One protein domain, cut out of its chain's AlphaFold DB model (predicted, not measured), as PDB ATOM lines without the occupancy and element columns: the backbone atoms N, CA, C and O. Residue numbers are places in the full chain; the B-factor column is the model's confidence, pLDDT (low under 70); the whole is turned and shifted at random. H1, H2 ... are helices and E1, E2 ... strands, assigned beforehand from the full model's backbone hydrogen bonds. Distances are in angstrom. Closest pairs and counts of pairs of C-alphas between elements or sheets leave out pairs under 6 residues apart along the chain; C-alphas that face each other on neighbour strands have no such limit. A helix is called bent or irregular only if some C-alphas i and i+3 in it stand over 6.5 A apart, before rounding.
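Overview. This is residues 2 to 12 and 22 to 80 of the 80 residues of the protein "FMN_red domain-containing protein" of Candidatus Marinimicrobia bacterium (UniProt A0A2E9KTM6). A small parallel ribbon of two strands, E1 and E2, has helix H3 packed on it; helix H2 runs side by side with H3, and helix H1 makes a corner with H2 at one end of the elongated whole. The 70 printed residues hold three named helices and two named strands, in the order H1, H2, E1, H3, E2, a mixed class. The whole is compact, with a radius of gyration of the C-alphas of 12.4 A, and the C-alphas span 36 by 22 by 18 A along their three main axes.

Along the chain. H1, residues 2 to 10, begins at C-alpha 2 (-23.176, 36.713, -9.637) and is 12.2 A long. H2, residues 27 to 39, measures 18.6 A and is irregular: C-alphas 35 and 38 are 8.4 A apart. E1, residues 44 to 50, measures 20.4 A. H3, residues 58 to 70, measures 19.3 A and is only just irregular: C-alphas 59 and 62 are 6.6 A apart. E2, residues 74 to 79, measures 13.9 A and ends at C-alpha 79 (5.023, 39.831, -17.573).

Arrangement. H1 touches H2, and H2 does so with its residues 36 to 39 alone; the closest C-alphas, of Gly 9 and Gly 39, are 4.3 A apart. Their lines are only just about perpendicular, at 70.4 degrees. H2 and H3 are close but not clearly touching, the closest C-alphas, of Lys 30 and Phe 63, being 7.9 A apart; they run the same way at a shallow tilt of 20 degrees. E1 and E2 are parallel neighbours at 27 degrees, with N 45 and O 74 within hydrogen-bond range at 2.8 A. E1, H3 and E2 form a strand-helix-strand unit, two parallel neighbour strands with a helix between, with a right-handed crossover. The closest C-alphas of H3 and E2, of Met 68 and Lys 74, are 6.4 A apart. H1 and E1 are apart. Every O i to N i+4 pair is within hydrogen-bond range in H1, against 7 of 9 in H2 and 7 of 9 in H3.

Size, cuts and confidence. The C-alphas farthest apart, of Glu 2 and Asp 54, are 37.5 A apart. Residues 13 to 21 are not printed, and C-alphas 12 and 22 are 30.1 A apart across this cut. The links H2 to E1 and H3 to E2 are tight, and E1 to H3 is short. Model confidence is under 70 at residues 54 to 57 and 78 to 80.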
ATOM      1  N   GLU A   2     -23.448  37.165 -11.017       81.19
ATOM      2  CA  GLU A   2     -23.176  36.713  -9.637       81.19
ATOM      3  C   GLU A   2     -22.179  35.550  -9.539       81.19
ATOM      4  O   GLU A   2     -21.233  35.614  -8.764       81.19
ATOM      5  N   ALA A   3     -22.322  34.533 -10.395       90.88
ATOM      6  CA  ALA A   3     -21.412  33.389 -10.400       90.88
ATOM      7  C   ALA A   3     -19.942  33.790 -10.630       90.88
ATOM      8  O   ALA A   3     -19.058  33.277  -9.954       90.88
ATOM      9  N   HIS A   4     -19.670  34.742 -11.532       93.69
ATOM     10  CA  HIS A   4     -18.301  35.202 -11.789       93.69
ATOM     11  C   HIS A   4     -17.751  36.021 -10.622       93.69
ATOM     12  O   HIS A   4     -16.597  35.833 -10.256       93.69
ATOM     13  N   ILE A   5     -18.576  36.879 -10.013       95.56
ATOM     14  CA  ILE A   5     -18.187  37.659  -8.830       95.56
ATOM     15  C   ILE A   5     -17.792  36.718  -7.694       95.56
ATOM     16  O   ILE A   5     -16.737  36.903  -7.094       95.56
ATOM     17  N   GLN A   6     -18.597  35.683  -7.443       95.62
ATOM     18  CA  GLN A   6     -18.312  34.694  -6.412       95.62
ATOM     19  C   GLN A   6     -17.032  33.908  -6.715       95.62
ATOM     20  O   GLN A   6     -16.156  33.841  -5.860       95.62
ATOM     21  N   THR A   7     -16.865  33.394  -7.939       96.81
ATOM     22  CA  THR A   7     -15.641  32.667  -8.326       96.81
ATOM     23  C   THR A   7     -14.384  33.522  -8.158       96.81
ATOM     24  O   THR A   7     -13.369  33.045  -7.658       96.81
ATOM     25  N   ILE A   8     -14.441  34.797  -8.547       96.94
ATOM     26  CA  ILE A   8     -13.315  35.726  -8.396       96.94
ATOM     27  C   ILE A   8     -13.079  36.027  -6.909       96.94
ATOM     28  O   ILE A   8     -11.943  35.968  -6.439       96.94
ATOM     29  N   GLY A   9     -14.144  36.278  -6.147       96.56
ATOM     30  CA  GLY A   9     -14.084  36.548  -4.711       96.56
ATOM     31  C   GLY A   9     -13.522  35.384  -3.889       96.56
ATOM     32  O   GLY A   9     -12.780  35.624  -2.940       96.56
ATOM     33  N   GLU A  10     -13.803  34.141  -4.279       96.81
ATOM     34  CA  GLU A  10     -13.299  32.921  -3.630       96.81
ATOM     35  C   GLU A  10     -11.864  32.562  -4.044       96.81
ATOM     36  O   GLU A  10     -11.211  31.774  -3.367       96.81
ATOM     37  N   SER A  11     -11.349  33.141  -5.132       96.81
ATOM     38  CA  SER A  11      -9.988  32.865  -5.600       96.81
ATOM     39  C   SER A  11      -8.916  33.523  -4.723       96.81
ATOM     40  O   SER A  11      -9.061  34.669  -4.289       96.81
ATOM     41  N   ASP A  12      -7.796  32.830  -4.508       94.38
ATOM     42  CA  ASP A  12      -6.630  33.393  -3.807       94.38
ATOM     43  C   ASP A  12      -5.831  34.362  -4.696       94.38
ATOM     44  O   ASP A  12      -5.245  35.346  -4.234       94.38
ATOM     45  N   ASN A  22      -4.883  47.409 -29.530       88.94
ATOM     46  CA  ASN A  22      -4.892  48.875 -29.511       88.94
ATOM     47  C   ASN A  22      -4.213  49.476 -28.265       88.94
ATOM     48  O   ASN A  22      -4.770  50.365 -27.626       88.94
ATOM     49  N   TYR A  23      -3.008  48.999 -27.938       87.44
ATOM     50  CA  TYR A  23      -2.215  49.472 -26.795       87.44
ATOM     51  C   TYR A  23      -2.883  49.284 -25.419       87.44
ATOM     52  O   TYR A  23      -2.581  50.027 -24.487       87.44
ATOM     53  N   ASP A  24      -3.726  48.261 -25.255       89.94
ATOM     54  CA  ASP A  24      -4.263  47.850 -23.952       89.94
ATOM     55  C   ASP A  24      -4.704  46.370 -23.975       89.94
ATOM     56  O   ASP A  24      -4.605  45.699 -25.006       89.94
ATOM     57  N   VAL A  25      -5.215  45.844 -22.859       91.88
ATOM     58  CA  VAL A  25      -5.949  44.571 -22.839       91.88
ATOM     59  C   VAL A  25      -7.232  44.673 -23.665       91.88
ATOM     60  O   VAL A  25      -7.800  45.752 -23.868       91.88
ATOM     61  N   ASN A  26      -7.720  43.529 -24.140       92.69
ATOM     62  CA  ASN A  26      -8.920  43.497 -24.961       92.69
ATOM     63  C   ASN A  26     -10.175  43.974 -24.193       92.69
ATOM     64  O   ASN A  26     -10.229  44.002 -22.961       92.69
ATOM     65  N   ALA A  27     -11.229  44.322 -24.936       95.06
ATOM     66  CA  ALA A  27     -12.479  44.803 -24.343       95.06
ATOM     67  C   ALA A  27     -13.155  43.763 -23.431       95.06
ATOM     68  O   ALA A  27     -13.840  44.134 -22.485       95.06
ATOM     69  N   ALA A  28     -12.951  42.466 -23.680       94.94
ATOM     70  CA  ALA A  28     -13.526  41.411 -22.851       94.94
ATOM     71  C   ALA A  28     -12.950  41.420 -21.425       94.94
ATOM     72  O   ALA A  28     -13.715  41.319 -20.469       94.94
ATOM     73  N   ALA A  29     -11.634  41.606 -21.271       94.50
ATOM     74  CA  ALA A  29     -10.982  41.719 -19.968       94.50
ATOM     75  C   ALA A  29     -11.470  42.954 -19.195       94.50
ATOM     76  O   ALA A  29     -11.792  42.858 -18.010       94.50
ATOM     77  N   LYS A  30     -11.610  44.095 -19.884       95.00
ATOM     78  CA  LYS A  30     -12.160  45.326 -19.293       95.00
ATOM     79  C   LYS A  30     -13.604  45.149 -18.843       95.00
ATOM     80  O   LYS A  30     -13.932  45.481 -17.711       95.00
ATOM     81  N   ASN A  31     -14.446  44.566 -19.694       95.69
ATOM     82  CA  ASN A  31     -15.848  44.314 -19.371       95.69
ATOM     83  C   ASN A  31     -15.996  43.347 -18.193       95.69
ATOM     84  O   ASN A  31     -16.887  43.527 -17.369       95.69
ATOM     85  N   LEU A  32     -15.133  42.328 -18.103       95.88
ATOM     86  CA  LEU A  32     -15.129  41.425 -16.958       95.88
ATOM     87  C   LEU A  32     -14.848  42.201 -15.670       95.88
ATOM     88  O   LEU A  32     -15.621  42.062 -14.727       95.88
ATOM     89  N   LEU A  33     -13.800  43.029 -15.639       95.56
ATOM     90  CA  LEU A  33     -13.479  43.851 -14.471       95.56
ATOM     91  C   LEU A  33     -14.632  44.798 -14.113       95.56
ATOM     92  O   LEU A  33     -15.090  44.779 -12.977       95.56
ATOM     93  N   GLU A  34     -15.150  45.552 -15.082       95.38
ATOM     94  CA  GLU A  34     -16.227  46.528 -14.870       95.38
ATOM     95  C   GLU A  34     -17.471  45.884 -14.243       95.38
ATOM     96  O   GLU A  34     -18.049  46.389 -13.284       95.38
ATOM     97  N   LEU A  35     -17.867  44.716 -14.752       96.31
ATOM     98  CA  LEU A  35     -19.070  44.022 -14.301       96.31
ATOM     99  C   LEU A  35     -18.872  43.217 -13.013       96.31
ATOM    100  O   LEU A  35     -19.856  42.834 -12.380       96.31
ATOM    101  N   THR A  36     -17.626  42.907 -12.647       96.25
ATOM    102  CA  THR A  36     -17.320  42.036 -11.503       96.25
ATOM    103  C   THR A  36     -16.444  42.688 -10.441       96.25
ATOM    104  O   THR A  36     -16.034  42.000  -9.512       96.25
ATOM    105  N   GLY A  37     -16.195  43.999 -10.526       94.12
ATOM    106  CA  GLY A  37     -15.194  44.723  -9.736       94.12
ATOM    107  C   GLY A  37     -15.276  44.528  -8.218       94.12
ATOM    108  O   GLY A  37     -14.255  44.561  -7.535       94.12
ATOM    109  N   SER A  38     -16.460  44.231  -7.676       94.44
ATOM    110  CA  SER A  38     -16.645  43.898  -6.256       94.44
ATOM    111  C   SER A  38     -15.887  42.640  -5.804       94.44
ATOM    112  O   SER A  38     -15.505  42.555  -4.638       94.44
ATOM    113  N   GLY A  39     -15.629  41.685  -6.705       95.50
ATOM    114  CA  GLY A  39     -14.901  40.444  -6.415       95.50
ATOM    115  C   GLY A  39     -13.373  40.575  -6.433       95.50
ATOM    116  O   GLY A  39     -12.681  39.682  -5.949       95.50
ATOM    117  N   TRP A  40     -12.833  41.676  -6.964       96.50
ATOM    118  CA  TRP A  40     -11.396  41.833  -7.241       96.50
ATOM    119  C   TRP A  40     -10.590  42.413  -6.079       96.50
ATOM    120  O   TRP A  40      -9.369  42.518  -6.173       96.50
ATOM    121  N   ASN A  41     -11.241  42.796  -4.982       95.62
ATOM    122  CA  ASN A  41     -10.569  43.509  -3.903       95.62
ATOM    123  C   ASN A  41      -9.427  42.691  -3.278       95.62
ATOM    124  O   ASN A  41      -9.597  41.521  -2.935       95.62
ATOM    125  N   GLU A  42      -8.271  43.343  -3.127       96.12
ATOM    126  CA  GLU A  42      -7.071  42.828  -2.445       96.12
ATOM    127  C   GLU A  42      -6.476  41.538  -3.044       96.12
ATOM    128  O   GLU A  42      -5.640  40.876  -2.419       96.12
ATOM    129  N   LYS A  43      -6.856  41.188  -4.280       96.50
ATOM    130  CA  LYS A  43      -6.354  39.996  -4.972       96.50
ATOM    131  C   LYS A  43      -4.914  40.176  -5.439       96.50
ATOM    132  O   LYS A  43      -4.475  41.274  -5.781       96.50
ATOM    133  N   THR A  44      -4.172  39.071  -5.487       96.94
ATOM    134  CA  THR A  44      -2.878  39.033  -6.183       96.94
ATOM    135  C   THR A  44      -3.127  38.749  -7.657       96.94
ATOM    136  O   THR A  44      -3.791  37.763  -7.976       96.94
ATOM    137  N   VAL A  45      -2.614  39.599  -8.545       96.12
ATOM    138  CA  VAL A  45      -2.884  39.531  -9.985       96.12
ATOM    139  C   VAL A  45      -1.582  39.442 -10.776       96.12
ATOM    140  O   VAL A  45      -0.680  40.264 -10.605       96.12
ATOM    141  N   GLY A  46      -1.494  38.442 -11.651       94.00
ATOM    142  CA  GLY A  46      -0.439  38.297 -12.655       94.00
ATOM    143  C   GLY A  46      -0.970  38.468 -14.077       94.00
ATOM    144  O   GLY A  46      -2.174  38.346 -14.317       94.00
ATOM    145  N   PHE A  47      -0.063  38.710 -15.024       91.50
ATOM    146  CA  PHE A  47      -0.395  38.960 -16.427       91.50
ATOM    147  C   PHE A  47       0.420  38.073 -17.369       91.50
ATOM    148  O   PHE A  47       1.629  37.927 -17.198       91.50
ATOM    149  N   ILE A  48      -0.247  37.537 -18.390       90.06
ATOM    150  CA  ILE A  48       0.377  36.952 -19.581       90.06
ATOM    151  C   ILE A  48      -0.204  37.686 -20.781       90.06
ATOM    152  O   ILE A  48      -1.420  37.655 -21.011       90.06
ATOM    153  N   CYS A  49       0.656  38.357 -21.542       86.38
ATOM    154  CA  CYS A  49       0.216  39.224 -22.624       86.38
ATOM    155  C   CYS A  49       0.945  38.883 -23.913       86.38
ATOM    156  O   CYS A  49       2.151  39.058 -24.018       86.38
ATOM    157  N   ASN A  50       0.186  38.458 -24.923       85.56
ATOM    158  CA  ASN A  50       0.720  38.283 -26.267       85.56
ATOM    159  C   ASN A  50       0.470  39.553 -27.083       85.56
ATOM    160  O   ASN A  50      -0.649  40.071 -27.120       85.56
ATOM    161  N   ALA A  51       1.503  40.037 -27.751       82.25
ATOM    162  CA  ALA A  51       1.440  41.189 -28.618       82.25
ATOM    163  C   ALA A  51       2.287  40.962 -29.872       82.25
ATOM    164  O   ALA A  51       3.194  40.137 -29.884       82.25
ATOM    165  N   GLY A  52       2.000  41.720 -30.931       77.81
ATOM    166  CA  GLY A  52       2.706  41.583 -32.209       77.81
ATOM    167  C   GLY A  52       4.140  42.131 -32.227       77.81
ATOM    168  O   GLY A  52       4.817  41.973 -33.236       77.81
ATOM    169  N   GLU A  53       4.597  42.783 -31.157       73.50
ATOM    170  CA  GLU A  53       5.924  43.399 -31.057       73.50
ATOM    171  C   GLU A  53       6.577  43.064 -29.706       73.50
ATOM    172  O   GLU A  53       5.926  43.160 -28.664       73.50
ATOM    173  N   ASP A  54       7.883  42.775 -29.719       65.06
ATOM    174  CA  ASP A  54       8.699  42.332 -28.569       65.06
ATOM    175  C   ASP A  54       8.680  43.264 -27.339       65.06
ATOM    176  O   ASP A  54       9.062  42.861 -26.244       65.06
ATOM    177  N   LYS A  55       8.272  44.533 -27.485       64.44
ATOM    178  CA  LYS A  55       8.226  45.522 -26.385       64.44
ATOM    179  C   LYS A  55       6.820  45.866 -25.905       64.44
ATOM    180  O   LYS A  55       6.639  46.776 -25.094       64.44
ATOM    181  N   SER A  56       5.814  45.128 -26.348       63.38
ATOM    182  CA  SER A  56       4.410  45.440 -26.081       63.38
ATOM    183  C   SER A  56       3.888  44.945 -24.724       63.38
ATOM    184  O   SER A  56       2.701  44.673 -24.589       63.38
ATOM    185  N   HIS A  57       4.726  44.885 -23.684       67.94
ATOM    186  CA  HIS A  57       4.276  44.553 -22.321       67.94
ATOM    187  C   HIS A  57       3.809  45.785 -21.524       67.94
ATOM    188  O   HIS A  57       2.932  45.677 -20.676       67.94
ATOM    189  N   MET A  58       4.331  46.980 -21.823       79.38
ATOM    190  CA  MET A  58       3.904  48.236 -21.176       79.38
ATOM    191  C   MET A  58       2.419  48.619 -21.364       79.38
ATOM    192  O   MET A  58       1.853  49.199 -20.439       79.38
ATOM    193  N   PRO A  59       1.757  48.314 -22.497       84.88
ATOM    194  CA  PRO A  59       0.331  48.562 -22.706       84.88
ATOM    195  C   PRO A  59      -0.602  48.027 -21.607       84.88
ATOM    196  O   PRO A  59      -1.633  48.633 -21.335       84.88
ATOM    197  N   VAL A  60      -0.230  46.937 -20.920       88.88
ATOM    198  CA  VAL A  60      -1.037  46.366 -19.824       88.88
ATOM    199  C   VAL A  60      -1.081  47.265 -18.583       88.88
ATOM    200  O   VAL A  60      -1.961  47.125 -17.736       88.88
ATOM    201  N   MET A  61      -0.134  48.201 -18.456       89.56
ATOM    202  CA  MET A  61       0.077  48.962 -17.225       89.56
ATOM    203  C   MET A  61      -1.108  49.864 -16.884       89.56
ATOM    204  O   MET A  61      -1.393  50.046 -15.708       89.56
ATOM    205  N   SER A  62      -1.830  50.386 -17.880       90.81
ATOM    206  CA  SER A  62      -3.061  51.155 -17.644       90.81
ATOM    207  C   SER A  62      -4.080  50.323 -16.857       90.81
ATOM    208  O   SER A  62      -4.545  50.727 -15.794       90.81
ATOM    209  N   PHE A  63      -4.334  49.101 -17.323       93.38
ATOM    210  CA  PHE A  63      -5.248  48.168 -16.679       93.38
ATOM    211  C   PHE A  63      -4.729  47.673 -15.317       93.38
ATOM    212  O   PHE A  63      -5.481  47.603 -14.344       93.38
ATOM    213  N   ALA A  64      -3.428  47.385 -15.211       94.00
ATOM    214  CA  ALA A  64      -2.800  47.000 -13.946       94.00
ATOM    215  C   ALA A  64      -2.874  48.117 -12.888       94.00
ATOM    216  O   ALA A  64      -3.081  47.833 -11.707       94.00
ATOM    217  N   ASN A  65      -2.751  49.380 -13.301       93.56
ATOM    218  CA  ASN A  65      -2.869  50.532 -12.414       93.56
ATOM    219  C   ASN A  65      -4.291  50.684 -11.866       93.56
ATOM    220  O   ASN A  65      -4.435  50.913 -10.668       93.56
ATOM    221  N   SER A  66      -5.330  50.501 -12.690       93.88
ATOM    222  CA  SER A  66      -6.722  50.488 -12.209       93.88
ATOM    223  C   SER A  66      -6.941  49.401 -11.157       93.88
ATOM    224  O   SER A  66      -7.454  49.670 -10.077       93.88
ATOM    225  N   LEU A  67      -6.449  48.181 -11.393       95.88
ATOM    226  CA  LEU A  67      -6.521  47.114 -10.389       95.88
ATOM    227  C   LEU A  67      -5.796  47.477  -9.084       95.88
ATOM    228  O   LEU A  67      -6.301  47.212  -7.990       95.88
ATOM    229  N   MET A  68      -4.617  48.089  -9.188       95.75
ATOM    230  CA  MET A  68      -3.816  48.490  -8.033       95.75
ATOM    231  C   MET A  68      -4.484  49.604  -7.217       95.75
ATOM    232  O   MET A  68      -4.485  49.537  -5.988       95.75
ATOM    233  N   LEU A  69      -5.037  50.623  -7.877       96.00
ATOM    234  CA  LEU A  69      -5.566  51.820  -7.221       96.00
ATOM    235  C   LEU A  69      -7.030  51.661  -6.801       96.00
ATOM    236  O   LEU A  69      -7.372  51.993  -5.666       96.00
ATOM    237  N   ASP A  70      -7.869  51.112  -7.678       95.31
ATOM    238  CA  ASP A  70      -9.316  51.049  -7.467       95.31
ATOM    239  C   ASP A  70      -9.698  49.829  -6.616       95.31
ATOM    240  O   ASP A  70     -10.540  49.922  -5.722       95.31
ATOM    241  N   HIS A  71      -9.019  48.696  -6.832       96.00
ATOM    242  CA  HIS A  71      -9.318  47.418  -6.171       96.00
ATOM    243  C   HIS A  71      -8.253  46.980  -5.157       96.00
ATOM    244  O   HIS A  71      -8.375  45.919  -4.544       96.00
ATOM    245  N   ARG A  72      -7.193  47.776  -4.954       96.25
ATOM    246  CA  ARG A  72      -6.086  47.462  -4.025       96.25
ATOM    247  C   ARG A  72      -5.404  46.121  -4.336       96.25
ATOM    248  O   ARG A  72      -4.890  45.455  -3.436       96.25
ATOM    249  N   CYS A  73      -5.415  45.704  -5.603       96.88
ATOM    250  CA  CYS A  73      -4.781  44.463  -6.032       96.88
ATOM    251  C   CYS A  73      -3.254  44.545  -5.916       96.88
ATOM    252  O   CYS A  73      -2.637  45.580  -6.181       96.88
ATOM    253  N   LYS A  74      -2.626  43.413  -5.594       96.38
ATOM    254  CA  LYS A  74      -1.168  43.248  -5.601       96.38
ATOM    255  C   LYS A  74      -0.736  42.746  -6.972       96.38
ATOM    256  O   LYS A  74      -1.035  41.609  -7.331       96.38
ATOM    257  N   ILE A  75      -0.033  43.579  -7.730       94.88
ATOM    258  CA  ILE A  75       0.401  43.236  -9.086       94.88
ATOM    259  C   ILE A  75       1.759  42.530  -9.060       94.88
ATOM    260  O   ILE A  75       2.718  43.040  -8.480       94.88
ATOM    261  N   ILE A  76       1.849  41.371  -9.716       92.25
ATOM    262  CA  ILE A  76       3.117  40.670  -9.940       92.25
ATOM    263  C   ILE A  76       3.871  41.383 -11.080       92.25
ATOM    264  O   ILE A  76       3.334  41.491 -12.180       92.25
ATOM    265  N   PRO A  77       5.112  41.857 -10.859       80.50
ATOM    266  CA  PRO A  77       5.832  42.706 -11.813       80.50
ATOM    267  C   PRO A  77       6.466  41.961 -13.005       80.50
ATOM    268  O   PRO A  77       7.070  42.605 -13.856       80.50
ATOM    269  N   CYS A  78       6.381  40.627 -13.071       64.88
ATOM    270  CA  CYS A  78       6.860  39.851 -14.220       64.88
ATOM    271  C   CYS A  78       5.716  39.602 -15.204       64.88
ATOM    272  O   CYS A  78       4.743  38.934 -14.863       64.88
ATOM    273  N   PHE A  79       5.881  40.103 -16.424       62.66
ATOM    274  CA  PHE A  79       5.023  39.831 -17.573       62.66
ATOM    275  C   PHE A  79       5.871  39.068 -18.596       62.66
ATOM    276  O   PHE A  79       6.998  39.481 -18.880       62.66
ATOM    277  N   VAL A  80       5.342  37.952 -19.099       53.06
ATOM    278  CA  VAL A  80       5.889  37.174 -20.225       53.06
ATOM    279  C   VAL A  80       4.956  37.284 -21.416       53.06
ATOM    280  O   VAL A  80       3.725  37.416 -21.193       53.06
TER     281      VAL A  80